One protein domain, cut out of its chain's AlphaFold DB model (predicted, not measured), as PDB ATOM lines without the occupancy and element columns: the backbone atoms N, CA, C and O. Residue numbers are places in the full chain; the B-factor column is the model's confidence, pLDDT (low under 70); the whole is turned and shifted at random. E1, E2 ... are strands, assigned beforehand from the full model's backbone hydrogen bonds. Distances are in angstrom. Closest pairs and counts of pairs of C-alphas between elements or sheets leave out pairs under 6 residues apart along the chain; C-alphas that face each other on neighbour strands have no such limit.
ATOM      1  N   PHE A  86     -41.729 -46.493  37.946       79.50
ATOM      2  CA  PHE A  86     -42.770 -46.412  36.925       79.50
ATOM      3  C   PHE A  86     -42.176 -46.338  35.514       79.50
ATOM      4  O   PHE A  86     -41.303 -45.518  35.217       79.50
ATOM      5  N   LYS A  87     -42.672 -47.220  34.640       78.19
ATOM      6  CA  LYS A  87     -42.318 -47.288  33.217       78.19
ATOM      7  C   LYS A  87     -43.212 -46.356  32.405       78.19
ATOM      8  O   LYS A  87     -44.381 -46.175  32.740       78.19
ATOM      9  N   LEU A  88     -42.670 -45.798  31.327       73.50
ATOM     10  CA  LEU A  88     -43.404 -44.955  30.384       73.50
ATOM     11  C   LEU A  88     -43.530 -45.704  29.055       73.50
ATOM     12  O   LEU A  88     -42.527 -45.962  28.391       73.50
ATOM     13  N   GLU A  89     -44.755 -46.077  28.674       71.81
ATOM     14  CA  GLU A  89     -44.999 -46.944  27.516       71.81
ATOM     15  C   GLU A  89     -45.637 -46.210  26.330       71.81
ATOM     16  O   GLU A  89     -46.698 -45.591  26.435       71.81
ATOM     17  N   ASN A  90     -45.016 -46.370  25.156       71.81
ATOM     18  CA  ASN A  90     -45.469 -45.817  23.876       71.81
ATOM     19  C   ASN A  90     -45.646 -44.281  23.945       71.81
ATOM     20  O   ASN A  90     -44.901 -43.604  24.648       71.81
ATOM     21  N   LEU A  91     -46.604 -43.724  23.191       75.00
ATOM     22  CA  LEU A  91     -46.988 -42.305  23.264       75.00
ATOM     23  C   LEU A  91     -48.134 -42.034  24.257       75.00
ATOM     24  O   LEU A  91     -48.631 -40.912  24.326       75.00
ATOM     25  N   ASN A  92     -48.576 -43.029  25.034       77.50
ATOM     26  CA  ASN A  92     -49.646 -42.800  26.001       77.50
ATOM     27  C   ASN A  92     -49.130 -41.912  27.149       77.50
ATOM     28  O   ASN A  92     -48.054 -42.158  27.687       77.50
ATOM     29  N   GLY A  93     -49.868 -40.854  27.492       80.81
ATOM     30  CA  GLY A  93     -49.406 -39.841  28.448       80.81
ATOM     31  C   GLY A  93     -48.235 -38.971  27.960       80.81
ATOM     32  O   GLY A  93     -47.617 -38.286  28.778       80.81
ATOM     33  N   TRP A  94     -47.926 -38.975  26.658       89.06
ATOM     34  CA  TRP A  94     -47.009 -38.014  26.043       89.06
ATOM     35  C   TRP A  94     -47.777 -36.876  25.370       89.06
ATOM     36  O   TRP A  94     -48.775 -37.078  24.684       89.06
ATOM     37  N   GLU A  95     -47.270 -35.664  25.544       91.69
ATOM     38  CA  GLU A  95     -47.807 -34.424  25.003       91.69
ATOM     39  C   GLU A  95     -46.795 -33.795  24.037       91.69
ATOM     40  O   GLU A  95     -45.580 -33.819  24.261       91.69
ATOM     41  N   ALA A  96     -47.307 -33.179  22.974       91.75
ATOM     42  CA  ALA A  96     -46.528 -32.334  22.083       91.75
ATOM     43  C   ALA A  96     -46.082 -31.053  22.812       91.75
ATOM     44  O   ALA A  96     -46.911 -30.308  23.336       91.75
ATOM     45  N   GLU A  97     -44.788 -30.747  22.790       90.12
ATOM     46  CA  GLU A  97     -44.217 -29.500  23.303       90.12
ATOM     47  C   GLU A  97     -43.648 -28.677  22.141       90.12
ATOM     48  O   GLU A  97     -42.867 -29.198  21.346       90.12
ATOM     49  N   ASN A  98     -44.014 -27.397  22.024       85.56
ATOM     50  CA  ASN A  98     -43.634 -26.580  20.860       85.56
ATOM     51  C   ASN A  98     -42.561 -25.501  21.122       85.56
ATOM     52  O   ASN A  98     -41.994 -24.982  20.158       85.56
ATOM     53  N   ASP A  99     -42.247 -25.186  22.384       82.69
ATOM     54  CA  ASP A  99     -41.324 -24.098  22.733       82.69
ATOM     55  C   ASP A  99     -40.519 -24.300  24.041       82.69
ATOM     56  O   ASP A  99     -40.603 -25.310  24.747       82.69
ATOM     57  N   THR A 100     -39.687 -23.308  24.379       77.81
ATOM     58  CA  THR A 100     -38.869 -23.265  25.606       77.81
ATOM     59  C   THR A 100     -39.652 -22.938  26.874       77.81
ATOM     60  O   THR A 100     -39.208 -23.328  27.960       77.81
ATOM     61  N   ALA A 101     -40.834 -22.325  26.788       82.06
ATOM     62  CA  ALA A 101     -41.721 -22.194  27.942       82.06
ATOM     63  C   ALA A 101     -42.267 -23.571  28.360       82.06
ATOM     64  O   ALA A 101     -42.292 -23.894  29.550       82.06
ATOM     65  N   GLY A 102     -42.560 -24.429  27.384       83.12
ATOM     66  CA  GLY A 102     -43.294 -25.677  27.559       83.12
ATOM     67  C   GLY A 102     -44.770 -25.522  27.216       83.12
ATOM     68  O   GLY A 102     -45.612 -26.098  27.898       83.12
ATOM     69  N   ASN A 103     -45.095 -24.718  26.205       87.38
ATOM     70  CA  ASN A 103     -46.457 -24.600  25.708       87.38
ATOM     71  C   ASN A 103     -46.856 -25.842  24.893       87.38
ATOM     72  O   ASN A 103     -46.041 -26.455  24.195       87.38
ATOM     73  N   LEU A 104     -48.134 -26.209  25.006       89.12
ATOM     74  CA  LEU A 104     -48.693 -27.392  24.357       89.12
ATOM     75  C   LEU A 104     -48.817 -27.194  22.842       89.12
ATOM     76  O   LEU A 104     -49.464 -26.261  22.352       89.12
ATOM     77  N   GLY A 105     -48.187 -28.099  22.102       89.44
ATOM     78  CA  GLY A 105     -48.404 -28.299  20.678       89.44
ATOM     79  C   GLY A 105     -49.580 -29.230  20.396       89.44
ATOM     80  O   GLY A 105     -50.392 -29.534  21.269       89.44
ATOM     81  N   LYS A 106     -49.653 -29.699  19.154       91.75
ATOM     82  CA  LYS A 106     -50.574 -30.749  18.705       91.75
ATOM     83  C   LYS A 106     -49.797 -31.772  17.888       91.75
ATOM     84  O   LYS A 106     -48.909 -31.392  17.126       91.75
ATOM     85  N   PHE A 107     -50.145 -33.045  18.012       91.94
ATOM     86  CA  PHE A 107     -49.730 -34.045  17.034       91.94
ATOM     87  C   PHE A 107     -50.619 -33.916  15.793       91.94
ATOM     88  O   PHE A 107     -51.837 -33.801  15.915       91.94
ATOM     89  N   LYS A 108     -50.011 -33.890  14.606       91.31
ATOM     90  CA  LYS A 108     -50.716 -34.105  13.340       91.31
ATOM     91  C   LYS A 108     -50.956 -35.603  13.152       91.31
ATOM     92  O   LYS A 108     -50.107 -36.395  13.562       91.31
ATOM     93  N   ASP A 109     -52.040 -35.956  12.465       87.94
ATOM     94  CA  ASP A 109     -52.292 -37.316  11.979       87.94
ATOM     95  C   ASP A 109     -51.027 -37.940  11.350       87.94
ATOM     96  O   ASP A 109     -50.256 -37.229  10.684       87.94
ATOM     97  N   PRO A 110     -50.777 -39.240  11.587       89.88
ATOM     98  CA  PRO A 110     -49.557 -39.902  11.145       89.88
ATOM     99  C   PRO A 110     -49.434 -39.902   9.620       89.88
ATOM    100  O   PRO A 110     -50.400 -40.150   8.899       89.88
ATOM    101  N   ASP A 111     -48.219 -39.661   9.124       89.94
ATOM    102  CA  ASP A 111     -47.895 -39.863   7.713       89.94
ATOM    103  C   ASP A 111     -47.841 -41.359   7.337       89.94
ATOM    104  O   ASP A 111     -47.950 -42.248   8.185       89.94
ATOM    105  N   SER A 112     -47.627 -41.658   6.053       87.12
ATOM    106  CA  SER A 112     -47.518 -43.036   5.541       87.12
ATOM    107  C   SER A 112     -46.350 -43.846   6.126       87.12
ATOM    108  O   SER A 112     -46.289 -45.055   5.931       87.12
ATOM    109  N   SER A 113     -45.413 -43.203   6.833       85.44
ATOM    110  CA  SER A 113     -44.312 -43.841   7.568       85.44
ATOM    111  C   SER A 113     -44.605 -43.977   9.075       85.44
ATOM    112  O   SER A 113     -43.747 -44.424   9.847       85.44
ATOM    113  N   GLY A 114     -45.810 -43.588   9.502       89.69
ATOM    114  CA  GLY A 114     -46.285 -43.597  10.881       89.69
ATOM    115  C   GLY A 114     -45.813 -42.411  11.729       89.69
ATOM    116  O   GLY A 114     -45.978 -42.462  12.947       89.69
ATOM    117  N   TYR A 115     -45.204 -41.372  11.141       93.31
ATOM    118  CA  TYR A 115     -44.717 -40.210  11.891       93.31
ATOM    119  C   TYR A 115     -45.797 -39.136  12.039       93.31
ATOM    120  O   TYR A 115     -46.283 -38.558  11.067       93.31
ATOM    121  N   GLN A 116     -46.113 -38.812  13.287       93.44
ATOM    122  CA  GLN A 116     -46.956 -37.691  13.683       93.44
ATOM    123  C   GLN A 116     -46.088 -36.437  13.799       93.44
ATOM    124  O   GLN A 116     -45.176 -36.372  14.628       93.44
ATOM    125  N   ASN A 117     -46.337 -35.440  12.949       92.12
ATOM    126  CA  ASN A 117     -45.603 -34.171  12.993       92.12
ATOM    127  C   ASN A 117     -46.046 -33.343  14.201       92.12
ATOM    128  O   ASN A 117     -47.241 -33.250  14.483       92.12
ATOM    129  N   ILE A 118     -45.098 -32.704  14.883       92.38
ATOM    130  CA  ILE A 118     -45.387 -31.838  16.024       92.38
ATOM    131  C   ILE A 118     -45.673 -30.425  15.513       92.38
ATOM    132  O   ILE A 118     -44.854 -29.802  14.831       92.38
ATOM    133  N   LEU A 119     -46.862 -29.926  15.835       91.00
ATOM    134  CA  LEU A 119     -47.343 -28.610  15.442       91.00
ATOM    135  C   LEU A 119     -47.410 -27.664  16.647       91.00
ATOM    136  O   LEU A 119     -47.680 -28.082  17.775       91.00
ATOM    137  N   THR A 120     -47.245 -26.364  16.411       88.12
ATOM    138  CA  THR A 120     -47.652 -25.328  17.367       88.12
ATOM    139  C   THR A 120     -49.163 -25.371  17.605       88.12
ATOM    140  O   THR A 120     -49.924 -25.935  16.816       88.12
ATOM    141  N   SER A 121     -49.643 -24.694  18.648       84.69
ATOM    142  CA  SER A 121     -51.086 -24.515  18.883       84.69
ATOM    143  C   SER A 121     -51.798 -23.839  17.690       84.69
ATOM    144  O   SER A 121     -52.978 -24.095  17.456       84.69
ATOM    145  N   SER A 122     -51.051 -23.044  16.908       85.19
ATOM    146  CA  SER A 122     -51.441 -22.384  15.651       85.19
ATOM    147  C   SER A 122     -51.186 -23.205  14.370       85.19
ATOM    148  O   SER A 122     -51.305 -22.668  13.273       85.19
ATOM    149  N   GLY A 123     -50.831 -24.491  14.477       86.12
ATOM    150  CA  GLY A 123     -50.732 -25.420  13.343       86.12
ATOM    151  C   GLY A 123     -49.414 -25.408  12.553       86.12
ATOM    152  O   GLY A 123     -49.307 -26.120  11.557       86.12
ATOM    153  N   LYS A 124     -48.393 -24.647  12.969       87.88
ATOM    154  CA  LYS A 124     -47.085 -24.598  12.282       87.88
ATOM    155  C   LYS A 124     -46.213 -25.790  12.679       87.88
ATOM    156  O   LYS A 124     -46.086 -26.073  13.865       87.88
ATOM    157  N   ASN A 125     -45.574 -26.456  11.717       88.25
ATOM    158  CA  ASN A 125     -44.664 -27.576  11.991       88.25
ATOM    159  C   ASN A 125     -43.352 -27.082  12.636       88.25
ATOM    160  O   ASN A 125     -42.748 -26.125  12.147       88.25
ATOM    161  N   ILE A 126     -42.903 -27.736  13.714       88.50
ATOM    162  CA  ILE A 126     -41.646 -27.406  14.413       88.50
ATOM    163  C   ILE A 126     -40.418 -28.177  13.886       88.50
ATOM    164  O   ILE A 126     -39.348 -28.104  14.483       88.50
ATOM    165  N   SER A 127     -40.560 -28.921  12.783       90.94
ATOM    166  CA  SER A 127     -39.537 -29.808  12.196       90.94
ATOM    167  C   SER A 127     -39.122 -30.995  13.085       90.94
ATOM    168  O   SER A 127     -38.027 -31.542  12.933       90.94
ATOM    169  N   VAL A 128     -40.010 -31.425  13.987       92.50
ATOM    170  CA  VAL A 128     -39.873 -32.641  14.805       92.50
ATOM    171  C   VAL A 128     -41.121 -33.500  14.606       92.50
ATOM    172  O   VAL A 128     -42.240 -32.985  14.622       92.50
ATOM    173  N   ALA A 129     -40.946 -34.806  14.425       92.94
ATOM    174  CA  ALA A 129     -42.034 -35.768  14.288       92.94
ATOM    175  C   ALA A 129     -41.732 -37.055  15.066       92.94
ATOM    176  O   ALA A 129     -40.571 -37.440  15.205       92.94
ATOM    177  N   VAL A 130     -42.767 -37.741  15.552       94.06
ATOM    178  CA  VAL A 130     -42.630 -38.975  16.341       94.06
ATOM    179  C   VAL A 130     -43.453 -40.119  15.756       94.06
ATOM    180  O   VAL A 130     -44.593 -39.924  15.350       94.06
ATOM    181  N   ALA A 131     -42.889 -41.325  15.730       93.00
ATOM    182  CA  ALA A 131     -43.591 -42.556  15.381       93.00
ATOM    183  C   ALA A 131     -43.477 -43.562  16.542       93.00
ATOM    184  O   ALA A 131     -42.360 -44.004  16.831       93.00
ATOM    185  N   PRO A 132     -44.577 -43.961  17.206       89.88
ATOM    186  CA  PRO A 132     -44.530 -45.038  18.193       89.88
ATOM    187  C   PRO A 132     -44.197 -46.363  17.490       89.88
ATOM    188  O   PRO A 132     -44.679 -46.620  16.386       89.88
ATOM    189  N   LYS A 133     -43.362 -47.204  18.110       89.31
ATOM    190  CA  LYS A 133     -42.924 -48.501  17.550       89.31
ATOM    191  C   LYS A 133     -43.352 -49.716  18.383       89.31
ATOM    192  O   LYS A 133     -43.006 -50.840  18.035       89.31
ATOM    193  N   GLY A 134     -44.143 -49.498  19.434       82.31
ATOM    194  CA  GLY A 134     -44.582 -50.543  20.362       82.31
ATOM    195  C   GLY A 134     -43.510 -50.896  21.397       82.31
ATOM    196  O   GLY A 134     -42.371 -50.440  21.313       82.31
ATOM    197  N   SER A 135     -43.878 -51.706  22.394       81.19
ATOM    198  CA  SER A 135     -42.970 -52.197  23.451       81.19
ATOM    199  C   SER A 135     -42.139 -51.099  24.144       81.19
ATOM    200  O   SER A 135     -40.960 -51.291  24.432       81.19
ATOM    201  N   GLY A 136     -42.725 -49.914  24.364       80.25
ATOM    202  CA  GLY A 136     -42.027 -48.787  24.999       80.25
ATOM    203  C   GLY A 136     -41.006 -48.071  24.104       80.25
ATOM    204  O   GLY A 136     -40.207 -47.284  24.611       80.25
ATOM    205  N   LYS A 137     -41.019 -48.323  22.787       89.12
ATOM    206  CA  LYS A 137     -40.146 -47.669  21.805       89.12
ATOM    207  C   LYS A 137     -40.856 -46.568  21.020       89.12
ATOM    208  O   LYS A 137     -42.020 -46.706  20.630       89.12
ATOM    209  N   MET A 138     -40.122 -45.507  20.696       92.38
ATOM    210  CA  MET A 138     -40.556 -44.465  19.762       92.38
ATOM    211  C   MET A 138     -39.396 -43.978  18.893       92.38
ATOM    212  O   MET A 138     -38.282 -43.809  19.381       92.38
ATOM    213  N   ASN A 139     -39.661 -43.693  17.620       94.50
ATOM    214  CA  ASN A 139     -38.698 -43.039  16.742       94.50
ATOM    215  C   ASN A 139     -38.992 -41.544  16.692       94.50
ATOM    216  O   ASN A 139     -40.101 -41.154  16.325       94.50
ATOM    217  N   ILE A 140     -37.999 -40.713  16.990       94.31
ATOM    218  CA  ILE A 140     -38.070 -39.261  16.835       94.31
ATOM    219  C   ILE A 140     -37.256 -38.869  15.604       94.31
ATOM    220  O   ILE A 140     -36.048 -39.101  15.535       94.31
ATOM    221  N   LYS A 141     -37.935 -38.278  14.624       93.69
ATOM    222  CA  LYS A 141     -37.362 -37.734  13.395       93.69
ATOM    223  C   LYS A 141     -37.248 -36.220  13.532       93.69
ATOM    224  O   LYS A 141     -38.240 -35.551  13.814       93.69
ATOM    225  N   VAL A 142     -36.058 -35.683  13.287       92.94
ATOM    226  CA  VAL A 142     -35.802 -34.239  13.251       92.94
ATOM    227  C   VAL A 142     -35.340 -33.856  11.852       92.94
ATOM    228  O   VAL A 142     -34.364 -34.404  11.340       92.94
ATOM    229  N   THR A 143     -36.057 -32.929  11.221       89.12
ATOM    230  CA  THR A 143     -35.808 -32.460   9.848       89.12
ATOM    231  C   THR A 143     -35.244 -31.040   9.840       89.12
ATOM    232  O   THR A 143     -35.051 -30.437  10.891       89.12
ATOM    233  N   LYS A 144     -34.980 -30.473   8.654       84.31
ATOM    234  CA  LYS A 144     -34.389 -29.132   8.529       84.31
ATOM    235  C   LYS A 144     -35.230 -28.086   9.262       84.31
ATOM    236  O   LYS A 144     -36.463 -28.143   9.223       84.31
ATOM    237  N   ARG A 145     -34.562 -27.127   9.912       82.69
ATOM    238  CA  ARG A 145     -35.195 -25.999  10.613       82.69
ATOM    239  C   ARG A 145     -36.199 -25.278   9.709       82.69
ATOM    240  O   ARG A 145     -35.839 -24.783   8.647       82.69
ATOM    241  N   SER A 146     -37.438 -25.174  10.177       74.25
ATOM    242  CA  SER A 146     -38.420 -24.252   9.607       74.25
ATOM    243  C   SER A 146     -38.172 -22.851  10.187       74.25
ATOM    244  O   SER A 146     -38.057 -22.704  11.405       74.25
ATOM    245  N   ASN A 147     -38.040 -21.836   9.328       70.75
ATOM    246  CA  ASN A 147     -37.822 -20.439   9.728       70.75
ATOM    247  C   ASN A 147     -39.154 -19.671   9.679       70.75
ATOM    248  O   ASN A 147     -39.938 -19.863   8.748       70.75
ATOM    249  N   PHE A 148     -39.401 -18.770  10.634       69.12
ATOM    250  CA  PHE A 148     -40.611 -17.938  10.671       69.12
ATOM    251  C   PHE A 148     -40.280 -16.507  11.105       69.12
ATOM    252  O   PHE A 148     -39.246 -16.248  11.722       69.12
ATOM    253  N   GLN A 149     -41.196 -15.575  10.835       58.97
ATOM    254  CA  GLN A 149     -41.112 -14.207  11.345       58.97
ATOM    255  C   GLN A 149     -41.030 -14.233  12.884       58.97
ATOM    256  O   GLN A 149     -41.945 -14.725  13.546       58.97
ATOM    257  N   GLY A 150     -39.913 -13.753  13.441       62.12
ATOM    258  CA  GLY A 150     -39.656 -13.713  14.886       62.12
ATOM    259  C   GLY A 150     -38.825 -14.865  15.478       62.12
ATOM    260  O   GLY A 150     -38.533 -14.808  16.669       62.12
ATOM    261  N   GLY A 151     -38.401 -15.879  14.707       70.19
ATOM    262  CA  GLY A 151     -37.433 -16.878  15.195       70.19
ATOM    263  C   GLY A 151     -37.594 -18.299  14.642       70.19
ATOM    264  O   GLY A 151     -38.062 -18.512  13.524       70.19
ATOM    265  N   TYR A 152     -37.176 -19.281  15.445       71.25
ATOM    266  CA  TYR A 152     -37.260 -20.719  15.164       71.25
ATOM    267  C   TYR A 152     -37.892 -21.462  16.350       71.25
ATOM    268  O   TYR A 152     -37.720 -21.055  17.499       71.25
ATOM    269  N   TYR A 153     -38.633 -22.543  16.082       77.00
ATOM    270  CA  TYR A 153     -39.253 -23.354  17.135       77.00
ATOM    271  C   TYR A 153     -38.268 -24.368  17.711       77.00
ATOM    272  O   TYR A 153     -37.341 -24.823  17.038       77.00
ATOM    273  N   VAL A 154     -38.478 -24.691  18.985       79.69
ATOM    274  CA  VAL A 154     -37.587 -25.525  19.790       79.69
ATOM    275  C   VAL A 154     -38.457 -26.335  20.744       79.69
ATOM    276  O   VAL A 154     -38.916 -25.815  21.762       79.69
ATOM    277  N   GLY A 155     -38.698 -27.597  20.416       85.62
ATOM    278  CA  GLY A 155     -39.718 -28.415  21.069       85.62
ATOM    279  C   GLY A 155     -39.470 -29.906  20.879       85.62
ATOM    280  O   GLY A 155     -38.352 -30.329  20.596       85.62
ATOM    281  N   GLY A 156     -40.503 -30.713  21.071       92.06
ATOM    282  CA  GLY A 156     -40.413 -32.164  21.073       92.06
ATOM    283  C   GLY A 156     -41.539 -32.771  21.896       92.06
ATOM    284  O   GLY A 156     -42.702 -32.405  21.736       92.06
ATOM    285  N   LEU A 157     -41.194 -33.704  22.773       91.88
ATOM    286  CA  LEU A 157     -42.143 -34.530  23.511       91.88
ATOM    287  C   LEU A 157     -41.969 -34.304  25.005       91.88
ATOM    288  O   LEU A 157     -40.842 -34.271  25.495       91.88
ATOM    289  N   ARG A 158     -43.070 -34.218  25.745       91.56
ATOM    290  CA  ARG A 158     -43.044 -34.212  27.210       91.56
ATOM    291  C   ARG A 158     -44.033 -35.210  27.786       91.56
ATOM    292  O   ARG A 158     -45.025 -35.537  27.151       91.56
ATOM    293  N   THR A 159     -43.790 -35.654  29.004       90.62
ATOM    294  CA  THR A 159     -44.720 -36.474  29.786       90.62
ATOM    295  C   THR A 159     -44.746 -35.982  31.234       90.62
ATOM    296  O   THR A 159     -44.020 -35.040  31.574       90.62
ATOM    297  N   GLN A 160     -45.603 -36.557  32.078       90.31
ATOM    298  CA  GLN A 160     -45.757 -36.189  33.486       90.31
ATOM    299  C   GLN A 160     -45.548 -37.394  34.406       90.31
ATOM    300  O   GLN A 160     -46.013 -38.498  34.133       90.31
ATOM    301  N   THR A 161     -44.882 -37.165  35.533       90.38
ATOM    302  CA  THR A 161     -44.721 -38.146  36.606       90.38
ATOM    303  C   THR A 161     -45.977 -38.218  37.488       90.38
ATOM    304  O   THR A 161     -46.768 -37.267  37.529       90.38
ATOM    305  N   PRO A 162     -46.131 -39.283  38.297       88.06
ATOM    306  CA  PRO A 162     -46.894 -39.231  39.542       88.06
ATOM    307  C   PRO A 162     -46.399 -38.109  40.473       88.06
ATOM    308  O   PRO A 162     -45.398 -37.443  40.200       88.06
ATOM    309  N   VAL A 163     -47.090 -37.896  41.594       89.00
ATOM    310  CA  VAL A 163     -46.614 -36.976  42.640       89.00
ATOM    311  C   VAL A 163     -45.365 -37.574  43.290       89.00
ATOM    312  O   VAL A 163     -45.440 -38.652  43.869       89.00
ATOM    313  N   LEU A 164     -44.224 -36.892  43.179       88.00
ATOM    314  CA  LEU A 164     -42.934 -37.392  43.668       88.00
ATOM    315  C   LEU A 164     -42.553 -36.728  44.989       88.00
ATOM    316  O   LEU A 164     -42.555 -35.497  45.076       88.00
ATOM    317  N   LYS A 165     -42.198 -37.539  45.994       86.44
ATOM    318  CA  LYS A 165     -41.952 -37.084  47.369       86.44
ATOM    319  C   LYS A 165     -40.885 -35.982  47.444       86.44
ATOM    320  O   LYS A 165     -39.838 -36.081  46.807       86.44
ATOM    321  N   LEU A 166     -41.154 -34.940  48.228       86.38
ATOM    322  CA  LEU A 166     -40.238 -33.826  48.483       86.38
ATOM    323  C   LEU A 166     -38.886 -34.308  49.042       86.38
ATOM    324  O   LEU A 166     -38.853 -35.064  50.010       86.38
ATOM    325  N   ASN A 167     -37.784 -33.796  48.485       82.12
ATOM    326  CA  ASN A 167     -36.386 -34.113  48.836       82.12
ATOM    327  C   ASN A 167     -35.907 -35.550  48.538       82.12
ATOM    328  O   ASN A 167     -34.735 -35.844  48.778       82.12
ATOM    329  N   ASP A 168     -36.760 -36.430  48.013       86.62
ATOM    330  CA  ASP A 168     -36.320 -37.708  47.452       86.62
ATOM    331  C   ASP A 168     -35.653 -37.471  46.085       86.62
ATOM    332  O   ASP A 168     -36.045 -36.577  45.333       86.62
ATOM    333  N   VAL A 169     -34.654 -38.285  45.741       88.56
ATOM    334  CA  VAL A 169     -33.941 -38.226  44.459       88.56
ATOM    335  C   VAL A 169     -34.465 -39.319  43.534       88.56
ATOM    336  O   VAL A 169     -34.507 -40.497  43.898       88.56
ATOM    337  N   TYR A 170     -34.824 -38.938  42.313       90.44
ATOM    338  CA  TYR A 170     -35.342 -39.829  41.279       90.44
ATOM    339  C   TYR A 170     -34.417 -39.811  40.068       90.44
ATOM    340  O   TYR A 170     -33.874 -38.769  39.710       90.44
ATOM    341  N   ARG A 171     -34.272 -40.971  39.428       91.75
ATOM    342  CA  ARG A 171     -33.539 -41.170  38.179       91.75
ATOM    343  C   ARG A 171     -34.519 -41.471  37.063       91.75
ATOM    344  O   ARG A 171     -35.187 -42.502  37.103       91.75
ATOM    345  N   TYR A 172     -34.561 -40.605  36.060       91.19
ATOM    346  CA  TYR A 172     -35.155 -40.887  34.759       91.19
ATOM    347  C   TYR A 172     -34.096 -41.500  33.848       91.19
ATOM    348  O   TYR A 172     -33.045 -40.907  33.637       91.19
ATOM    349  N   SER A 173     -34.353 -42.692  33.324       92.75
ATOM    350  CA  SER A 173     -33.465 -43.396  32.400       92.75
ATOM    351  C   SER A 173     -34.149 -43.620  31.061       92.75
ATOM    352  O   SER A 173     -35.345 -43.910  31.027       92.75
ATOM    353  N   PHE A 174     -33.388 -43.532  29.975       92.56
ATOM    354  CA  PHE A 174     -33.834 -43.865  28.623       92.56
ATOM    355  C   PHE A 174     -32.635 -44.283  27.762       92.56
ATOM    356  O   PHE A 174     -31.515 -43.834  27.991       92.56
ATOM    357  N   THR A 175     -32.853 -45.137  26.766       94.44
ATOM    358  CA  THR A 175     -31.818 -45.593  25.828       94.44
ATOM    359  C   THR A 175     -32.071 -44.994  24.447       94.44
ATOM    360  O   THR A 175     -33.185 -45.111  23.931       94.44
ATOM    361  N   THR A 176     -31.047 -44.397  23.836       94.81
ATOM    362  CA  THR A 176     -31.074 -43.877  22.462       94.81
ATOM    363  C   THR A 176     -30.234 -44.700  21.498       94.81
ATOM    364  O   THR A 176     -29.189 -45.246  21.856       94.81
ATOM    365  N   LYS A 177     -30.694 -44.754  20.245       95.06
ATOM    366  CA  LYS A 177     -29.951 -45.288  19.101       95.06
ATOM    367  C   LYS A 177     -30.254 -44.476  17.845       95.06
ATOM    368  O   LYS A 177     -31.407 -44.401  17.420       95.06
ATOM    369  N   LYS A 178     -29.241 -43.907  17.203       94.56
ATOM    370  CA  LYS A 178     -29.371 -43.233  15.912       94.56
ATOM    371  C   LYS A 178     -29.602 -44.271  14.813       94.56
ATOM    372  O   LYS A 178     -28.815 -45.192  14.625       94.56
ATOM    373  N   LEU A 179     -30.704 -44.126  14.083       94.06
ATOM    374  CA  LEU A 179     -31.081 -45.038  13.000       94.06
ATOM    375  C   LEU A 179     -30.582 -44.558  11.634       94.06
ATOM    376  O   LEU A 179     -30.275 -45.371  10.770       94.06
ATOM    377  N   SER A 180     -30.534 -43.240  11.423       90.94
ATOM    378  CA  SER A 180     -30.114 -42.640  10.152       90.94
ATOM    379  C   SER A 180     -29.846 -41.145  10.298       90.94
ATOM    380  O   SER A 180     -30.526 -40.486  11.088       90.94
ATOM    381  N   GLY A 181     -28.978 -40.596   9.447       87.81
ATOM    382  CA  GLY A 181     -28.779 -39.154   9.295       87.81
ATOM    383  C   GLY A 181     -27.661 -38.565  10.160       87.81
ATOM    384  O   GLY A 181     -26.865 -39.297  10.741       87.81
ATOM    385  N   ASN A 182     -27.595 -37.231  10.206       83.25
ATOM    386  CA  ASN A 182     -26.500 -36.489  10.845       83.25
ATOM    387  C   ASN A 182     -26.740 -36.331  12.360       83.25
ATOM    388  O   ASN A 182     -26.773 -37.313  13.097       83.25
ATOM    389  N   SER A 183     -26.911 -35.100  12.842       85.94
ATOM    390  CA  SER A 183     -27.226 -34.787  14.237       85.94
ATOM    391  C   SER A 183     -28.288 -33.693  14.344       85.94
ATOM    392  O   SER A 183     -28.556 -32.929  13.404       85.94
ATOM    393  N   SER A 184     -28.907 -33.622  15.517       88.69
ATOM    394  CA  SER A 184     -29.737 -32.515  15.968       88.69
ATOM    395  C   SER A 184     -29.318 -32.141  17.378       88.69
ATOM    396  O   SER A 184     -29.027 -33.014  18.189       88.69
ATOM    397  N   GLU A 185     -29.390 -30.851  17.695       89.75
ATOM    398  CA  GLU A 185     -29.249 -30.409  19.075       89.75
ATOM    399  C   GLU A 185     -30.342 -31.045  19.940       89.75
ATOM    400  O   GLU A 185     -31.517 -31.038  19.549       89.75
ATOM    401  N   PHE A 186     -29.960 -31.559  21.108       90.06
ATOM    402  CA  PHE A 186     -30.847 -32.191  22.084       90.06
ATOM    403  C   PHE A 186     -30.728 -31.521  23.456       90.06
ATOM    404  O   PHE A 186     -29.645 -31.123  23.894       90.06
ATOM    405  N   LYS A 187     -31.850 -31.437  24.173       89.12
ATOM    406  CA  LYS A 187     -31.878 -31.087  25.593       89.12
ATOM    407  C   LYS A 187     -33.008 -31.831  26.296       89.12
ATOM    408  O   LYS A 187     -34.153 -31.802  25.851       89.12
ATOM    409  N   THR A 188     -32.690 -32.447  27.430       89.81
ATOM    410  CA  THR A 188     -33.688 -32.947  28.382       89.81
ATOM    411  C   THR A 188     -33.918 -31.925  29.493       89.81
ATOM    412  O   THR A 188     -33.035 -31.113  29.783       89.81
ATOM    413  N   ARG A 189     -35.104 -31.933  30.107       89.12
ATOM    414  CA  ARG A 189     -35.423 -31.084  31.263       89.12
ATOM    415  C   ARG A 189     -36.463 -31.704  32.183       89.12
ATOM    416  O   ARG A 189     -37.262 -32.529  31.745       89.12
ATOM    417  N   VAL A 190     -36.508 -31.194  33.412       91.38
ATOM    418  CA  VAL A 190     -37.568 -31.468  34.388       91.38
ATOM    419  C   VAL A 190     -38.124 -30.145  34.925       91.38
ATOM    420  O   VAL A 190     -37.359 -29.258  35.308       91.38
ATOM    421  N   LYS A 191     -39.451 -29.986  34.942       91.44
ATOM    422  CA  LYS A 191     -40.170 -28.820  35.496       91.44
ATOM    423  C   LYS A 191     -41.313 -29.289  36.405       91.44
ATOM    424  O   LYS A 191     -41.945 -30.280  36.061       91.44
ATOM    425  N   PRO A 192     -41.652 -28.601  37.506       93.19
ATOM    426  CA  PRO A 192     -42.871 -28.904  38.247       93.19
ATOM    427  C   PRO A 192     -44.109 -28.565  37.409       93.19
ATOM    428  O   PRO A 192     -44.107 -27.585  36.659       93.19
ATOM    429  N   VAL A 193     -45.157 -29.378  37.537       92.12
ATOM    430  CA  VAL A 193     -46.489 -29.090  36.996       92.12
ATOM    431  C   VAL A 193     -47.275 -28.374  38.089       92.12
ATOM    432  O   VAL A 193     -47.485 -28.921  39.172       92.12
ATOM    433  N   GLU A 194     -47.678 -27.135  37.825       89.31
ATOM    434  CA  GLU A 194     -48.478 -26.344  38.757       89.31
ATOM    435  C   GLU A 194     -49.974 -26.678  38.635       89.31
ATOM    436  O   GLU A 194     -50.413 -27.294  37.663       89.31
ATOM    437  N   SER A 195     -50.785 -26.259  39.611       83.94
ATOM    438  CA  SER A 195     -52.220 -26.598  39.702       83.94
ATOM    439  C   SER A 195     -53.070 -26.168  38.497       83.94
ATOM    440  O   SER A 195     -54.153 -26.702  38.283       83.94
ATOM    441  N   ASN A 196     -52.577 -25.230  37.687       83.75
ATOM    442  CA  ASN A 196     -53.189 -24.766  36.439       83.75
ATOM    443  C   ASN A 196     -52.614 -25.455  35.179       83.75
ATOM    444  O   ASN A 196     -52.748 -24.922  34.078       83.75
ATOM    445  N   ASN A 197     -51.930 -26.595  35.338       80.44
ATOM    446  CA  ASN A 197     -51.212 -27.353  34.303       80.44
ATOM    447  C   ASN A 197     -50.101 -26.582  33.555       80.44
ATOM    448  O   ASN A 197     -49.552 -27.087  32.572       80.44
ATOM    449  N   LYS A 198     -49.714 -25.382  34.013       86.88
ATOM    450  CA  LYS A 198     -48.517 -24.690  33.509       86.88
ATOM    451  C   LYS A 198     -47.262 -25.303  34.127       86.88
ATOM    452  O   LYS A 198     -47.280 -25.787  35.257       86.88
ATOM    453  N   LEU A 199     -46.155 -25.255  33.386       90.44
ATOM    454  CA  LEU A 199     -44.864 -25.702  33.898       90.44
ATOM    455  C   LEU A 199     -44.159 -24.567  34.648       90.44
ATOM    456  O   LEU A 199     -44.005 -23.469  34.111       90.44
ATOM    457  N   GLY A 200     -43.699 -24.848  35.867       90.00
ATOM    458  CA  GLY A 200     -42.937 -23.907  36.684       90.00
ATOM    459  C   GLY A 200     -41.462 -23.793  36.277       90.00
ATOM    460  O   GLY A 200     -41.059 -24.067  35.140       90.00
ATOM    461  N   LYS A 201     -40.625 -23.365  37.229       89.06
ATOM    462  CA  LYS A 201     -39.180 -23.199  37.016       89.06
ATOM    463  C   LYS A 201     -38.497 -24.559  36.830       89.06
ATOM    464  O   LYS A 201     -38.711 -25.480  37.606       89.06
ATOM    465  N   GLU A 202     -37.664 -24.660  35.801       88.06
ATOM    466  CA  GLU A 202     -36.874 -25.860  35.499       88.06
ATOM    467  C   GLU A 202     -35.883 -26.173  36.623       88.06
ATOM    468  O   GLU A 202     -35.228 -25.272  37.158       88.06
ATOM    469  N   LEU A 203     -35.824 -27.453  36.988       87.81
ATOM    470  CA  LEU A 203     -34.994 -27.959  38.073       87.81
ATOM    471  C   LEU A 203     -33.528 -28.041  37.639       87.81
ATOM    472  O   LEU A 203     -33.214 -28.140  36.451       87.81
ATOM    473  N   VAL A 204     -32.624 -28.035  38.617       85.94
ATOM    474  CA  VAL A 204     -31.262 -28.527  38.387       85.94
ATOM    475  C   VAL A 204     -31.350 -30.046  38.289       85.94
ATOM    476  O   VAL A 204     -31.971 -30.684  39.136       85.94
ATOM    477  N   ILE A 205     -30.754 -30.613  37.246       88.38
ATOM    478  CA  ILE A 205     -30.759 -32.053  36.973       88.38
ATOM    479  C   ILE A 205     -29.322 -32.537  36.767       88.38
ATOM    480  O   ILE A 205     -28.453 -31.737  36.421       88.38
ATOM    481  N   ARG A 206     -29.043 -33.830  36.933       88.19
ATOM    482  CA  ARG A 206     -27.780 -34.445  36.484       88.19
ATOM    483  C   ARG A 206     -28.031 -35.326  35.280       88.19
ATOM    484  O   ARG A 206     -28.599 -36.395  35.455       88.19
ATOM    485  N   VAL A 207     -27.584 -34.909  34.099       87.81
ATOM    486  CA  VAL A 207     -27.573 -35.765  32.906       87.81
ATOM    487  C   VAL A 207     -26.241 -36.508  32.877       87.81
ATOM    488  O   VAL A 207     -25.190 -35.871  32.832       87.81
ATOM    489  N   ASP A 208     -26.276 -37.834  32.973       87.75
ATOM    490  CA  ASP A 208     -25.097 -38.717  33.012       87.75
ATOM    491  C   ASP A 208     -24.028 -38.236  34.003       87.75
ATOM    492  O   ASP A 208     -22.862 -38.005  33.678       87.75
ATOM    493  N   ASN A 209     -24.483 -38.037  35.245       83.50
ATOM    494  CA  ASN A 209     -23.740 -37.497  36.388       83.50
ATOM    495  C   ASN A 209     -23.230 -36.044  36.249       83.50
ATOM    496  O   ASN A 209     -22.667 -35.516  37.208       83.50
ATOM    497  N   LYS A 210     -23.463 -35.353  35.125       82.69
ATOM    498  CA  LYS A 210     -23.094 -33.939  34.931       82.69
ATOM    499  C   LYS A 210     -24.272 -33.029  35.265       82.69
ATOM    500  O   LYS A 210     -25.364 -33.218  34.740       82.69
ATOM    501  N   ASN A 211     -24.061 -32.026  36.119       79.81
ATOM    502  CA  ASN A 211     -25.100 -31.039  36.429       79.81
ATOM    503  C   ASN A 211     -25.491 -30.259  35.155       79.81
ATOM    504  O   ASN A 211     -24.626 -29.758  34.444       79.81
ATOM    505  N   VAL A 212     -26.792 -30.134  34.897       74.56
ATOM    506  CA  VAL A 212     -27.399 -29.411  33.771       74.56
ATOM    507  C   VAL A 212     -28.539 -28.538  34.307       74.56
ATOM    508  O   VAL A 212     -29.199 -28.858  35.296       74.56
ATOM    509  N   SER A 213     -28.762 -27.395  33.664       68.62
ATOM    510  CA  SER A 213     -29.836 -26.450  33.992       68.62
ATOM    511  C   SER A 213     -30.236 -25.628  32.763       68.62
ATOM    512  O   SER A 213     -29.632 -25.753  31.692       68.62
ATOM    513  N   THR A 214     -31.203 -24.719  32.911       63.41
ATOM    514  CA  THR A 214     -31.626 -23.789  31.846       63.41
ATOM    515  C   THR A 214     -30.476 -23.021  31.207       63.41
ATOM    516  O   THR A 214     -30.510 -22.813  29.999       63.41
ATOM    517  N   LYS A 215     -29.459 -22.649  31.999       65.06
ATOM    518  CA  LYS A 215     -28.279 -21.882  31.566       65.06
ATOM    519  C   LYS A 215     -27.245 -22.688  30.771       65.06
ATOM    520  O   LYS A 215     -26.342 -22.083  30.214       65.06
ATOM    521  N   HIS A 216     -27.334 -24.017  30.766       70.69
ATOM    522  CA  HIS A 216     -26.407 -24.864  30.015       70.69
ATOM    523  C   HIS A 216     -26.848 -24.971  28.555       70.69
ATOM    524  O   HIS A 216     -28.051 -25.073  28.281       70.69
ATOM    525  N   ASP A 217     -25.882 -24.989  27.642       73.12
ATOM    526  CA  ASP A 217     -26.130 -25.094  26.206       73.12
ATOM    527  C   ASP A 217     -26.843 -26.393  25.810       73.12
ATOM    528  O   ASP A 217     -26.976 -27.352  26.579       73.12
ATOM    529  N   TRP A 218     -27.337 -26.405  24.577       80.62
ATOM    530  CA  TRP A 218     -27.853 -27.609  23.946       80.62
ATOM    531  C   TRP A 218     -26.718 -28.597  23.698       80.62
ATOM    532  O   TRP A 218     -25.650 -28.209  23.222       80.62
ATOM    533  N   LEU A 219     -26.956 -29.885  23.961       83.56
ATOM    534  CA  LEU A 219     -26.023 -30.914  23.516       83.56
ATOM    535  C   LEU A 219     -26.044 -30.913  21.978       83.56
ATOM    536  O   LEU A 219     -27.137 -30.929  21.409       83.56
ATOM    537  N   PRO A 220     -24.888 -30.870  21.288       83.25
ATOM    538  CA  PRO A 220     -24.837 -30.747  19.826       83.25
ATOM    539  C   PRO A 220     -25.382 -31.984  19.094       83.25
ATOM    540  O   PRO A 220     -25.714 -31.906  17.911       83.25
ATOM    541  N   ASP A 221     -25.455 -33.108  19.803       86.19
ATOM    542  CA  ASP A 221     -26.085 -34.364  19.415       86.19
ATOM    543  C   ASP A 221     -26.465 -35.133  20.692       86.19
ATOM    544  O   ASP A 221     -25.938 -34.834  21.769       86.19
ATOM    545  N   ILE A 222     -27.321 -36.148  20.573       89.25
ATOM    546  CA  ILE A 222     -27.452 -37.192  21.595       89.25
ATOM    547  C   ILE A 222     -26.763 -38.465  21.105       89.25
ATOM    548  O   ILE A 222     -26.963 -38.894  19.968       89.25
ATOM    549  N   SER A 223     -25.904 -39.038  21.948       89.62
ATOM    550  CA  SER A 223     -25.156 -40.252  21.628       89.62
ATOM    551  C   SER A 223     -26.038 -41.501  21.659       89.62
ATOM    552  O   SER A 223     -27.136 -41.508  22.221       89.62
ATOM    553  N   ASP A 224     -25.520 -42.587  21.100       93.19
ATOM    554  CA  ASP A 224     -26.088 -43.915  21.300       93.19
ATOM    555  C   ASP A 224     -25.707 -44.436  22.692       93.19
ATOM    556  O   ASP A 224     -24.571 -44.261  23.139       93.19
ATOM    557  N   GLY A 225     -26.644 -45.095  23.376       94.56
ATOM    558  CA  GLY A 225     -26.420 -45.658  24.708       94.56
ATOM    559  C   GLY A 225     -27.568 -45.404  25.679       94.56
ATOM    560  O   GLY A 225     -28.656 -44.984  25.294       94.56
ATOM    561  N   THR A 226     -27.334 -45.703  26.958       94.50
ATOM    562  CA  THR A 226     -28.302 -45.435  28.033       94.50
ATOM    563  C   THR A 226     -27.940 -44.149  28.751       94.50
ATOM    564  O   THR A 226     -26.839 -44.022  29.278       94.50
ATOM    565  N   HIS A 227     -28.905 -43.242  28.798       93.25
ATOM    566  CA  HIS A 227     -28.833 -41.953  29.459       93.25
ATOM    567  C   HIS A 227     -29.609 -41.967  30.772       93.25
ATOM    568  O   HIS A 227     -30.627 -42.649  30.926       93.25
ATOM    569  N   THR A 228     -29.129 -41.174  31.719       93.69
ATOM    570  CA  THR A 228     -29.677 -41.011  33.064       93.69
ATOM    571  C   THR A 228     -29.845 -39.535  33.387       93.69
ATOM    572  O   THR A 228     -29.007 -38.712  33.033       93.69
ATOM    573  N   VAL A 229     -30.946 -39.190  34.048       91.31
ATOM    574  CA  VAL A 229     -31.291 -37.832  34.467       91.31
ATOM    575  C   VAL A 229     -31.754 -37.885  35.916       91.31
ATOM    576  O   VAL A 229     -32.880 -38.307  36.183       91.31
ATOM    577  N   ASP A 230     -30.900 -37.466  36.845       91.06
ATOM    578  CA  ASP A 230     -31.251 -37.408  38.266       91.06
ATOM    579  C   ASP A 230     -31.829 -36.036  38.629       91.06
ATOM    580  O   ASP A 230     -31.313 -35.007  38.187       91.06
ATOM    581  N   PHE A 231     -32.885 -36.016  39.440       90.25
ATOM    582  CA  PHE A 231     -33.579 -34.804  39.889       90.25
ATOM    583  C   PHE A 231     -34.277 -35.020  41.242       90.25
ATOM    584  O   PHE A 231     -34.594 -36.148  41.623       90.25
ATOM    585  N   THR A 232     -34.538 -33.930  41.963       89.00
ATOM    586  CA  THR A 232     -35.239 -33.953  43.257       89.00
ATOM    587  C   THR A 232     -36.762 -33.901  43.073       89.00
ATOM    588  O   THR A 232     -37.273 -33.137  42.251       89.00
ATOM    589  N   GLY A 233     -37.505 -34.692  43.852       89.25
ATOM    590  CA  GLY A 233     -38.962 -34.600  43.979       89.25
ATOM    591  C   GLY A 233     -39.405 -33.411  44.842       89.25
ATOM    592  O   GLY A 233     -38.642 -32.898  45.662       89.25
ATOM    593  N   LEU A 234     -40.649 -32.955  44.650       89.50
ATOM    594  CA  LEU A 234     -41.158 -31.678  45.188       89.50
ATOM    595  C   LEU A 234     -42.556 -31.766  45.840       89.50
ATOM    596  O   LEU A 234     -43.236 -30.750  45.950       89.50
ATOM    597  N   ASP A 235     -43.018 -32.963  46.216       89.25
ATOM    598  CA  ASP A 235     -44.420 -33.248  46.591       89.25
ATOM    599  C   ASP A 235     -45.432 -32.787  45.514       89.25
ATOM    600  O   ASP A 235     -46.575 -32.425  45.792       89.25
ATOM    601  N   LYS A 236     -45.012 -32.824  44.242       90.62
ATOM    602  CA  LYS A 236     -45.801 -32.449  43.056       90.62
ATOM    603  C   LYS A 236     -45.565 -33.428  41.906       90.62
ATOM    604  O   LYS A 236     -44.571 -34.156  41.895       90.62
ATOM    605  N   LYS A 237     -46.456 -33.409  40.907       92.19
ATOM    606  CA  LYS A 237     -46.161 -33.973  39.580       92.19
ATOM    607  C   LYS A 237     -45.075 -33.135  38.907       92.19
ATOM    608  O   LYS A 237     -45.114 -31.905  38.975       92.19
ATOM    609  N   LEU A 238     -44.138 -33.782  38.227       93.19
ATOM    610  CA  LEU A 238     -43.114 -33.131  37.418       93.19
ATOM    611  C   LEU A 238     -43.329 -33.491  35.946       93.19
ATOM    612  O   LEU A 238     -43.756 -34.595  35.629       93.19
ATOM    613  N   SER A 239     -43.025 -32.572  35.036       92.00
ATOM    614  CA  SER A 239     -42.970 -32.838  33.605       92.00
ATOM    615  C   SER A 239     -41.528 -33.068  33.173       92.00
ATOM    616  O   SER A 239     -40.653 -32.255  33.481       92.00
ATOM    617  N   VAL A 240     -41.304 -34.162  32.451       91.69
ATOM    618  CA  VAL A 240     -40.017 -34.540  31.855       91.69
ATOM    619  C   VAL A 240     -40.145 -34.410  30.341       91.69
ATOM    620  O   VAL A 240     -41.127 -34.893  29.779       91.69
ATOM    621  N   ALA A 241     -39.191 -33.753  29.679       91.19
ATOM    622  CA  ALA A 241     -39.287 -33.466  28.245       91.19
ATOM    623  C   ALA A 241     -38.013 -33.799  27.462       91.19
ATOM    624  O   ALA A 241     -36.916 -33.408  27.859       91.19
ATOM    625  N   PHE A 242     -38.189 -34.443  26.308       92.06
ATOM    626  CA  PHE A 242     -37.207 -34.590  25.238       92.06
ATOM    627  C   PHE A 242     -37.385 -33.459  24.232       92.06
ATOM    628  O   PHE A 242     -38.431 -33.343  23.590       92.06
ATOM    629  N   ARG A 243     -36.361 -32.624  24.077       90.88
ATOM    630  CA  ARG A 243     -36.441 -31.409  23.269       90.88
ATOM    631  C   ARG A 243     -35.335 -31.415  22.231       90.88
ATOM    632  O   ARG A 243     -34.219 -31.848  22.515       90.88
ATOM    633  N   PHE A 244     -35.644 -30.879  21.059       90.69
ATOM    634  CA  PHE A 244     -34.745 -30.777  19.923       90.69
ATOM    635  C   PHE A 244     -34.725 -29.342  19.389       90.69
ATOM    636  O   PHE A 244     -35.750 -28.653  19.364       90.69
ATOM    637  N   SER A 245     -33.549 -28.902  18.954       87.44
ATOM    638  CA  SER A 245     -33.341 -27.657  18.212       87.44
ATOM    639  C   SER A 245     -32.833 -28.036  16.813       87.44
ATOM    640  O   SER A 245     -31.645 -28.308  16.622       87.44
ATOM    641  N   PRO A 246     -33.723 -28.132  15.809       81.69
ATOM    642  CA  PRO A 246     -33.315 -28.531  14.468       81.69
ATOM    643  C   PRO A 246     -32.323 -27.514  13.889       81.69
ATOM    644  O   PRO A 246     -32.549 -26.308  14.009       81.69
ATOM    645  N   ARG A 247     -31.243 -27.951  13.232       76.38
ATOM    646  CA  ARG A 247     -30.336 -27.060  12.477       76.38
ATOM    647  C   ARG A 247     -30.794 -26.934  11.017       76.38
ATOM    648  O   ARG A 247     -31.610 -27.722  10.538       76.38
ATOM    649  N   GLN A 248     -30.256 -25.958  10.278       76.75
ATOM    650  CA  GLN A 248     -30.585 -25.755   8.849       76.75
ATOM    651  C   GLN A 248     -30.268 -26.994   7.977       76.75
ATOM    652  O   GLN A 248     -30.879 -27.204   6.931       76.75
ATOM    653  N   THR A 249     -29.342 -27.847   8.429       69.25
ATOM    654  CA  THR A 249     -28.900 -29.079   7.756       69.25
ATOM    655  C   THR A 249     -29.340 -30.374   8.454       69.25
ATOM    656  O   THR A 249     -28.981 -31.454   7.988       69.25
ATOM    657  N   SER A 250     -30.116 -30.308   9.546       77.81
ATOM    658  CA  SER A 250     -30.536 -31.514  10.275       77.81
ATOM    659  C   SER A 250     -31.490 -32.375   9.443       77.81
ATOM    660  O   SER A 250     -32.518 -31.915   8.956       77.81
ATOM    661  N   ASN A 251     -31.155 -33.652   9.317       88.00
ATOM    662  CA  ASN A 251     -32.074 -34.723   8.955       88.00
ATOM    663  C   ASN A 251     -31.561 -35.959   9.692       88.00
ATOM    664  O   ASN A 251     -30.465 -36.429   9.386       88.00
ATOM    665  N   VAL A 252     -32.275 -36.401  10.723       91.81
ATOM    666  CA  VAL A 252     -31.835 -37.472  11.626       91.81
ATOM    667  C   VAL A 252     -33.038 -38.198  12.229       91.81
ATOM    668  O   VAL A 252     -34.097 -37.600  12.432       91.81
ATOM    669  N   VAL A 253     -32.883 -39.493  12.501       94.62
ATOM    670  CA  VAL A 253     -33.873 -40.326  13.196       94.62
ATOM    671  C   VAL A 253     -33.191 -41.040  14.357       94.62
ATOM    672  O   VAL A 253     -32.199 -41.738  14.150       94.62
ATOM    673  N   TYR A 254     -33.756 -40.905  15.553       94.94
ATOM    674  CA  TYR A 254     -33.330 -41.598  16.769       94.94
ATOM    675  C   TYR A 254     -34.443 -42.539  17.246       94.94
ATOM    676  O   TYR A 254     -35.595 -42.118  17.343       94.94
ATOM    677  N   GLU A 255     -34.119 -43.785  17.582       94.56
ATOM    678  CA  GLU A 255     -34.961 -44.647  18.417       94.56
ATOM    679  C   GLU A 255     -34.720 -44.293  19.890       94.56
ATOM    680  O   GLU A 255     -33.574 -44.240  20.336       94.56
ATOM    681  N   PHE A 256     -35.797 -44.070  20.638       93.69
ATOM    682  CA  PHE A 256     -35.830 -43.955  22.094       93.69
ATOM    683  C   PHE A 256     -36.529 -45.191  22.668       93.69
ATOM    684  O   PHE A 256     -37.563 -45.620  22.154       93.69
ATOM    685  N   SER A 257     -35.974 -45.764  23.734       91.25
ATOM    686  CA  SER A 257     -36.459 -46.991  24.380       91.25
ATOM    687  C   SER A 257     -36.117 -47.021  25.878       91.25
ATOM    688  O   SER A 257     -35.481 -46.096  26.385       91.25
ATOM    689  N   ASN A 258     -36.540 -48.068  26.600       89.50
ATOM    690  CA  ASN A 258     -36.216 -48.308  28.020       89.50
ATOM    691  C   ASN A 258     -36.537 -47.130  28.962       89.50
ATOM    692  O   ASN A 258     -35.811 -46.868  29.923       89.50
ATOM    693  N   ILE A 259     -37.622 -46.408  28.673       88.25
ATOM    694  CA  ILE A 259     -37.979 -45.180  29.383       88.25
ATOM    695  C   ILE A 259     -38.611 -45.523  30.741       88.25
ATOM    696  O   ILE A 259     -39.691 -46.111  30.818       88.25
ATOM    697  N   ASN A 260     -37.931 -45.155  31.824       88.94
ATOM    698  CA  ASN A 260     -38.311 -45.520  33.188       88.94
ATOM    699  C   ASN A 260     -37.904 -44.436  34.193       88.94
ATOM    700  O   ASN A 260     -36.883 -43.774  34.013       88.94
ATOM    701  N   ILE A 261     -38.665 -44.288  35.278       89.25
ATOM    702  CA  ILE A 261     -38.285 -43.465  36.431       89.25
ATOM    703  C   ILE A 261     -38.232 -44.343  37.681       89.25
ATOM    704  O   ILE A 261     -39.135 -45.140  37.929       89.25
ATOM    705  N   LYS A 262     -37.160 -44.203  38.468       90.88
ATOM    706  CA  LYS A 262     -36.935 -44.937  39.721       90.88
ATOM    707  C   LYS A 262     -36.487 -43.990  40.833       90.88
ATOM    708  O   LYS A 262     -35.616 -43.152  40.608       90.88
ATOM    709  N   ASN A 263     -37.015 -44.158  42.041       89.69
ATOM    710  CA  ASN A 263     -36.485 -43.517  43.243       89.69
ATOM    711  C   ASN A 263     -35.125 -44.132  43.622       89.69
ATOM    712  O   ASN A 263     -34.998 -45.344  43.814       89.69
ATOM    713  N   ILE A 264     -34.096 -43.291  43.696       89.31
ATOM    714  CA  ILE A 264     -32.704 -43.659  43.993       89.31
ATOM    715  C   ILE A 264     -32.188 -42.992  45.276       89.31
ATOM    716  O   ILE A 264     -30.984 -42.996  45.530       89.31
TER     717      ILE A 264
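This is residues 86 to 264 of the 737 residues of the protein "DUF1542 domain-containing protein" of Streptococcus pyogenes (UniProt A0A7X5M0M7). Two strongly twisted sheets lie partly face to face as a sandwich: the large sheet, of the eight strands E2, E3, E4, E12, E6, E10, E8 and E9, curls round one side of the small sheet, of E1, E5, E11 and E7, with E2 coming near E1 at one border and E8 near E7 at the other. Long loops link the parts. The printed part has 179 residues with twelve named strands, E1 to E12 along the chain, and no named helix, so its class is all strand. The large sheet runs E2, E3, E4, E12, E6, E10, E8, E9 and the small one E1, E5, E11, E7, both antiparallel. The whole is compact, with a radius of gyration of the C-alphas of 15.3 A and spans of 42 by 33 by 29 A.

Start at C-alpha 94, at (-47.009, -38.014, 26.043), where E1 runs to residue 97. E2 is residues 116 to 119, E3 residues 125 to 134, with a bend of 53 degrees at residue 128, and E4 residues 137 to 142. E5, residues 155 to 164, is 24.5 A long. The longest strand by residues, E6, runs from residue 169 to 181 over 35.6 A. E7 is residues 185 to 192, E8 residues 205 to 207, E9 residues 210 to 212 and E10 residues 225 to 232. E11, residues 236 to 245, measures 28.2 A. E12, residues 252 to 263, measures 32.5 A and ends at C-alpha 263, at (-36.485, -43.517, 43.243).

Begin in the large sheet with E12 and E6, where N 171 and O 262 are 2.8 A apart. Beyond E12 comes E4, with N 140 to O 254 at 2.8 A. E2, E3 and E4 form a meander, each strand the antiparallel neighbour of the one before, and two hairpins: look at N 116 to O 130, 2.8 A, and N 131 to O 139, 2.9 A. Beyond E6 comes E10, with N 229 to O 172 at 2.7 A, then E8, with N 206 to O 230 at 2.8 A, in a hairpin with E9, with N 212 to O 205 at 2.8 A. In the small sheet, look at N 95 to O 158, 2.8 A, for E1 and E5, N 161 to O 238, 2.8 A, for E5 and E11, and N 239 to O 191, 2.7 A, for E11 and E7. Between the sheets, the closest C-alphas of E1 and E2 are Ala 96 and Ile 118, 6.2 A apart. Those of E7 and E8 are Val 190 and Ile 205, 7.3 A apart. E5 and E12 are only just apart, their closest C-alphas 8.4 A from each other.

The two C-alphas farthest apart, those of Ser 112 and Asn 167, are 45.6 A from each other. The printed part has no cut. The links E1 to E2, E4 to E5, E7 to E8 and E9 to E10 are long. The mean pLDDT of the printed part is 86.7; residues 148 to 150, 213 to 215 and 249 are under 70.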